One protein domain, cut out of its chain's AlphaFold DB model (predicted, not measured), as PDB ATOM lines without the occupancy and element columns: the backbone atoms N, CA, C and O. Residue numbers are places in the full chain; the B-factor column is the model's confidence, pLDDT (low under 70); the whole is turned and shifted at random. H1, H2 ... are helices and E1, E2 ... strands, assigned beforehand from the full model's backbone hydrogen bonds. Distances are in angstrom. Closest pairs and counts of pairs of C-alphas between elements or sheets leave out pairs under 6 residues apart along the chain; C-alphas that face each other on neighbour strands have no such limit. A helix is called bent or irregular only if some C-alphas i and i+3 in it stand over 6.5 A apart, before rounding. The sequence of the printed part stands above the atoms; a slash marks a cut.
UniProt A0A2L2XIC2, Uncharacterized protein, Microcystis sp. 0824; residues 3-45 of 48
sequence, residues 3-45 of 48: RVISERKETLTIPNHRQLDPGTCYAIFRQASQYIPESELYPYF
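Overview. This is residues 3 to 45 of the 48 residues of an uncharacterized protein of Microcystis sp. 0824 (UniProt A0A2L2XIC2). What does the model look like? It is a helical hairpin, H1 and H2, with a small two-stranded hairpin, E1 and E2, set off at one end of the longest axis; residues 4 to 9 stick out there, and residues 16 to 21 of the link from E2 to H1 stick out at the other end. What is it made of? The printed part has 43 residues with two named strands and two named helices in the order E1, E2, H1, H2; the sheet, E1 - E2, is antiparallel, and the class is mixed, helices and strands. How dense is it? It is loose, with a radius of gyration of the C-alphas of 11.6 A and spans of 34 by 23 by 13 A.

Arrangement. How do the strands pair? E1, residues 3 to 5, and E2, residues 8 to 11, form an antiparallel hairpin at 164 degrees, with N 3 and O 10 at 3.0 A and N 8 and O 5 at 2.8 A, within hydrogen-bond range. How do the helices stand? H1, residues 22 to 32, and H2, residues 38 to 45, touch as a helical hairpin, the closest C-alphas being those of Cys 25 and Phe 45, 7.0 A apart. They run opposite ways at a shallow tilt of 33 degrees, only just short of steep. E1 is apart from both helices, and E2 is apart from H2. Are the helix backbones even? In H1 every O i to N i+4 pair is within hydrogen-bond range; in H2 1 of 4 is, beside 3 of 5 O i to N i+3 pairs. H2 is only just irregular, with C-alphas 40 and 43 6.9 A apart.

Along the chain. Where are the strands? E1 begins at C-alpha 3, (24.171, -35.552, -3.245), and spans 6.4 A; E2 spans 9.6 A. Where are the helices? H1 spans 15.2 A from C-alpha 22, (41.549, -22.993, -14.218); H2 spans 10.0 A and ends at C-alpha 45, (37.381, -19.587, -6.471).

Size, cuts and confidence. How far does it reach? The two C-alphas farthest apart, those of Ser 6 and Arg 18, are 35.2 A apart. Is it continuous? The printed part has no cut and no long link. Where is confidence low? Residue 4 and residues 6 to 9 have pLDDT under 70; the mean of the printed part is 87.8.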
ATOM      1  N   ARG A   3      25.625 -35.680  -3.015       70.88
ATOM      2  CA  ARG A   3      24.171 -35.552  -3.245       70.88
ATOM      3  C   ARG A   3      23.550 -36.902  -3.529       70.88
ATOM      4  O   ARG A   3      24.175 -37.768  -4.146       70.88
ATOM      5  N   VAL A   4      22.293 -37.051  -3.130       66.50
ATOM      6  CA  VAL A   4      21.428 -38.138  -3.582       66.50
ATOM      7  C   VAL A   4      20.186 -37.500  -4.193       66.50
ATOM      8  O   VAL A   4      19.383 -36.923  -3.467       66.50
ATOM      9  N   ILE A   5      20.035 -37.579  -5.516       75.88
ATOM     10  CA  ILE A   5      18.772 -37.256  -6.194       75.88
ATOM     11  C   ILE A   5      18.181 -38.558  -6.703       75.88
ATOM     12  O   ILE A   5      18.813 -39.197  -7.537       75.88
ATOM     13  N   SER A   6      16.979 -38.916  -6.246       67.19
ATOM     14  CA  SER A   6      16.090 -39.887  -6.908       67.19
ATOM     15  C   SER A   6      16.794 -41.124  -7.500       67.19
ATOM     16  O   SER A   6      16.467 -41.519  -8.609       67.19
ATOM     17  N   GLU A   7      17.752 -41.709  -6.759       67.94
ATOM     18  CA  GLU A   7      18.593 -42.889  -7.090       67.94
ATOM     19  C   GLU A   7      20.003 -42.655  -7.682       67.94
ATOM     20  O   GLU A   7      20.803 -43.591  -7.738       67.94
ATOM     21  N   ARG A   8      20.406 -41.424  -8.018       63.09
ATOM     22  CA  ARG A   8      21.781 -41.099  -8.449       63.09
ATOM     23  C   ARG A   8      22.613 -40.501  -7.317       63.09
ATOM     24  O   ARG A   8      22.192 -39.570  -6.630       63.09
ATOM     25  N   LYS A   9      23.814 -41.058  -7.124       69.81
ATOM     26  CA  LYS A   9      24.821 -40.579  -6.168       69.81
ATOM     27  C   LYS A   9      25.812 -39.696  -6.916       69.81
ATOM     28  O   LYS A   9      26.640 -40.208  -7.665       69.81
ATOM     29  N   GLU A  10      25.748 -38.393  -6.694       78.94
ATOM     30  CA  GLU A  10      26.715 -37.454  -7.259       78.94
ATOM     31  C   GLU A  10      27.798 -37.194  -6.214       78.94
ATOM     32  O   GLU A  10      27.529 -36.668  -5.131       78.94
ATOM     33  N   THR A  11      29.023 -37.622  -6.515       84.06
ATOM     34  CA  THR A  11      30.182 -37.399  -5.647       84.06
ATOM     35  C   THR A  11      31.003 -36.259  -6.225       84.06
ATOM     36  O   THR A  11      31.501 -36.361  -7.344       84.06
ATOM     37  N   LEU A  12      31.145 -35.176  -5.460       86.62
ATOM     38  CA  LEU A  12      32.088 -34.111  -5.787       86.62
ATOM     39  C   LEU A  12      33.490 -34.585  -5.403       86.62
ATOM     40  O   LEU A  12      33.766 -34.804  -4.219       86.62
ATOM     41  N   THR A  13      34.348 -34.762  -6.402       86.62
ATOM     42  CA  THR A  13      35.746 -35.154  -6.203       86.62
ATOM     43  C   THR A  13      36.611 -33.907  -6.233       86.62
ATOM     44  O   THR A  13      36.569 -33.163  -7.208       86.62
ATOM     45  N   ILE A  14      37.389 -33.686  -5.172       88.75
ATOM     46  CA  ILE A  14      38.364 -32.595  -5.116       88.75
ATOM     47  C   ILE A  14      39.748 -33.191  -5.376       88.75
ATOM     48  O   ILE A  14      40.222 -33.997  -4.569       88.75
ATOM     49  N   PRO A  15      40.389 -32.849  -6.500       88.62
ATOM     50  CA  PRO A  15      41.697 -33.378  -6.834       88.62
ATOM     51  C   PRO A  15      42.747 -32.850  -5.824       88.62
ATOM     52  O   PRO A  15      42.896 -31.642  -5.669       88.62
ATOM     53  N   ASN A  16      43.535 -33.719  -5.177       90.56
ATOM     54  CA  ASN A  16      44.570 -33.315  -4.205       90.56
ATOM     55  C   ASN A  16      45.900 -32.909  -4.881       90.56
ATOM     56  O   ASN A  16      46.818 -33.719  -4.998       90.56
ATOM     57  N   HIS A  17      45.986 -31.665  -5.354       88.06
ATOM     58  CA  HIS A  17      47.133 -31.119  -6.093       88.06
ATOM     59  C   HIS A  17      47.459 -29.746  -5.519       88.06
ATOM     60  O   HIS A  17      46.557 -29.013  -5.122       88.06
ATOM     61  N   ARG A  18      48.741 -29.361  -5.520       84.94
ATOM     62  CA  ARG A  18      49.157 -28.046  -4.999       84.94
ATOM     63  C   ARG A  18      48.600 -26.879  -5.821       84.94
ATOM     64  O   ARG A  18      48.422 -25.792  -5.289       84.94
ATOM     65  N   GLN A  19      48.373 -27.103  -7.112       88.62
ATOM     66  CA  GLN A  19      47.782 -26.142  -8.029       88.62
ATOM     67  C   GLN A  19      46.830 -26.891  -8.954       88.62
ATOM     68  O   GLN A  19      47.184 -27.935  -9.500       88.62
ATOM     69  N   LEU A  20      45.621 -26.363  -9.088       90.19
ATOM     70  CA  LEU A  20      44.630 -26.834 -10.042       90.19
ATOM     71  C   LEU A  20      44.672 -25.912 -11.256       90.19
ATOM     72  O   LEU A  20      44.889 -24.707 -11.116       90.19
ATOM     73  N   ASP A  21      44.480 -26.473 -12.444       92.00
ATOM     74  CA  ASP A  21      44.297 -25.644 -13.626       92.00
ATOM     75  C   ASP A  21      42.936 -24.914 -13.557       92.00
ATOM     76  O   ASP A  21      42.001 -25.389 -12.898       92.00
ATOM     77  N   PRO A  22      42.786 -23.771 -14.249       92.25
ATOM     78  CA  PRO A  22      41.549 -22.993 -14.218       92.25
ATOM     79  C   PRO A  22      40.299 -23.775 -14.651       92.25
ATOM     80  O   PRO A  22      39.212 -23.531 -14.127       92.25
ATOM     81  N   GLY A  23      40.437 -24.726 -15.581       94.00
ATOM     82  CA  GLY A  23      39.334 -25.564 -16.051       94.00
ATOM     83  C   GLY A  23      38.845 -26.523 -14.968       94.00
ATOM     84  O   GLY A  23      37.639 -26.659 -14.758       94.00
ATOM     85  N   THR A  24      39.771 -27.119 -14.218       93.50
ATOM     86  CA  THR A  24      39.451 -27.950 -13.054       93.50
ATOM     87  C   THR A  24      38.786 -27.134 -11.945       93.50
ATOM     88  O   THR A  24      37.761 -27.563 -11.411       93.50
ATOM     89  N   CYS A  25      39.289 -25.932 -11.638       93.81
ATOM     90  CA  CYS A  25      38.635 -25.030 -10.682       93.81
ATOM     91  C   CYS A  25      37.199 -24.690 -11.109       93.81
ATOM     92  O   CYS A  25      36.279 -24.782 -10.295       93.81
ATOM     93  N   TYR A  26      36.988 -24.368 -12.389       94.44
ATOM     94  CA  TYR A  26      35.660 -24.074 -12.931       94.44
ATOM     95  C   TYR A  26      34.707 -25.273 -12.829       94.44
ATOM     96  O   TYR A  26      33.558 -25.120 -12.414       94.44
ATOM     97  N   ALA A  27      35.174 -26.481 -13.154       94.25
ATOM     98  CA  ALA A  27      34.367 -27.695 -13.045       94.25
ATOM     99  C   ALA A  27      33.933 -27.969 -11.594       94.25
ATOM    100  O   ALA A  27      32.765 -28.283 -11.347       94.25
ATOM    101  N   ILE A  28      34.844 -27.790 -10.631       94.25
ATOM    102  CA  ILE A  28      34.540 -27.919  -9.202       94.25
ATOM    103  C   ILE A  28      33.513 -26.865  -8.776       94.25
ATOM    104  O   ILE A  28      32.524 -27.230  -8.144       94.25
ATOM    105  N   PHE A  29      33.701 -25.594  -9.150       94.88
ATOM    106  CA  PHE A  29      32.762 -24.509  -8.842       94.88
ATOM    107  C   PHE A  29      31.346 -24.837  -9.334       94.88
ATOM    108  O   PHE A  29      30.386 -24.792  -8.566       94.88
ATOM    109  N   ARG A  30      31.219 -25.263 -10.597       94.75
ATOM    110  CA  ARG A  30      29.937 -25.621 -11.228       94.75
ATOM    111  C   ARG A  30      29.244 -26.809 -10.572       94.75
ATOM    112  O   ARG A  30      28.019 -26.864 -10.546       94.75
ATOM    113  N   GLN A  31      30.001 -27.786 -10.084       93.06
ATOM    114  CA  GLN A  31      29.417 -28.935  -9.398       93.06
ATOM    115  C   GLN A  31      29.064 -28.597  -7.941       93.06
ATOM    116  O   GLN A  31      28.031 -29.038  -7.442       93.06
ATOM    117  N   ALA A  32      29.882 -27.789  -7.262       93.50
ATOM    118  CA  ALA A  32      29.614 -27.306  -5.910       93.50
ATOM    119  C   ALA A  32      28.388 -26.377  -5.856       93.50
ATOM    120  O   ALA A  32      27.640 -26.423  -4.874       93.50
ATOM    121  N   SER A  33      28.122 -25.611  -6.923       93.69
ATOM    122  CA  SER A  33      26.982 -24.687  -6.977       93.69
ATOM    123  C   SER A  33      25.610 -25.369  -6.937       93.69
ATOM    124  O   SER A  33      24.596 -24.735  -6.653       93.69
ATOM    125  N   GLN A  34      25.561 -26.692  -7.131       90.50
ATOM    126  CA  GLN A  34      24.350 -27.494  -6.927       90.50
ATOM    127  C   GLN A  34      23.969 -27.681  -5.446       90.50
ATOM    128  O   GLN A  34      22.886 -28.194  -5.157       90.50
ATOM    129  N   TYR A  35      24.860 -27.323  -4.517       87.88
ATOM    130  CA  TYR A  35      24.680 -27.504  -3.073       87.88
ATOM    131  C   TYR A  35      24.740 -26.193  -2.297       87.88
ATOM    132  O   TYR A  35      24.063 -26.057  -1.282       87.88
ATOM    133  N   ILE A  36      25.589 -25.272  -2.747       91.62
ATOM    134  CA  ILE A  36      25.866 -23.992  -2.101       91.62
ATOM    135  C   ILE A  36      25.661 -22.906  -3.163       91.62
ATOM    136  O   ILE A  36      26.162 -23.077  -4.274       91.62
ATOM    137  N   PRO A  37      24.946 -21.808  -2.877       94.94
ATOM    138  CA  PRO A  37      24.775 -20.720  -3.834       94.94
ATOM    139  C   PRO A  37      26.108 -20.194  -4.381       94.94
ATOM    140  O   PRO A  37      27.090 -20.063  -3.651       94.94
ATOM    141  N   GLU A  38      26.132 -19.826  -5.666       95.81
ATOM    142  CA  GLU A  38      27.340 -19.298  -6.320       95.81
ATOM    143  C   GLU A  38      27.914 -18.072  -5.600       95.81
ATOM    144  O   GLU A  38      29.131 -17.944  -5.505       95.81
ATOM    145  N   SER A  39      27.061 -17.218  -5.026       95.81
ATOM    146  CA  SER A  39      27.474 -16.037  -4.257       95.81
ATOM    147  C   SER A  39      28.312 -16.373  -3.024       95.81
ATOM    148  O   SER A  39      29.173 -15.588  -2.641       95.81
ATOM    149  N   GLU A  40      28.069 -17.526  -2.401       95.81
ATOM    150  CA  GLU A  40      28.845 -17.992  -1.250       95.81
ATOM    151  C   GLU A  40      30.128 -18.707  -1.688       95.81
ATOM    152  O   GLU A  40      31.119 -18.680  -0.965       95.81
ATOM    153  N   LEU A  41      30.138 -19.327  -2.873       94.94
ATOM    154  CA  LEU A  41      31.313 -20.013  -3.418       94.94
ATOM    155  C   LEU A  41      32.325 -19.053  -4.050       94.94
ATOM    156  O   LEU A  41      33.524 -19.305  -3.973       94.94
ATOM    157  N   TYR A  42      31.861 -17.971  -4.675       94.50
ATOM    158  CA  TYR A  42      32.683 -17.068  -5.483       94.50
ATOM    159  C   TYR A  42      33.982 -16.601  -4.797       94.50
ATOM    160  O   TYR A  42      35.036 -16.754  -5.418       94.50
ATOM    161  N   PRO A  43      33.967 -16.154  -3.520       94.81
ATOM    162  CA  PRO A  43      35.172 -15.660  -2.842       94.81
ATOM    163  C   PRO A  43      36.279 -16.707  -2.655       94.81
ATOM    164  O   PRO A  43      37.403 -16.353  -2.323       94.81
ATOM    165  N   TYR A  44      35.969 -17.997  -2.817       91.94
ATOM    166  CA  TYR A  44      36.939 -19.085  -2.674       91.94
ATOM    167  C   TYR A  44      37.557 -19.530  -4.004       91.94
ATOM    168  O   TYR A  44      38.541 -20.266  -3.997       91.94
ATOM    169  N   PHE A  45      36.961 -19.146  -5.135       91.88
ATOM    170  CA  PHE A  45      37.381 -19.587  -6.471       91.88
ATOM    171  C   PHE A  45      37.929 -18.454  -7.334       91.88
ATOM    172  O   PHE A  45      38.707 -18.722  -8.250       91.88
TER     173      PHE A  45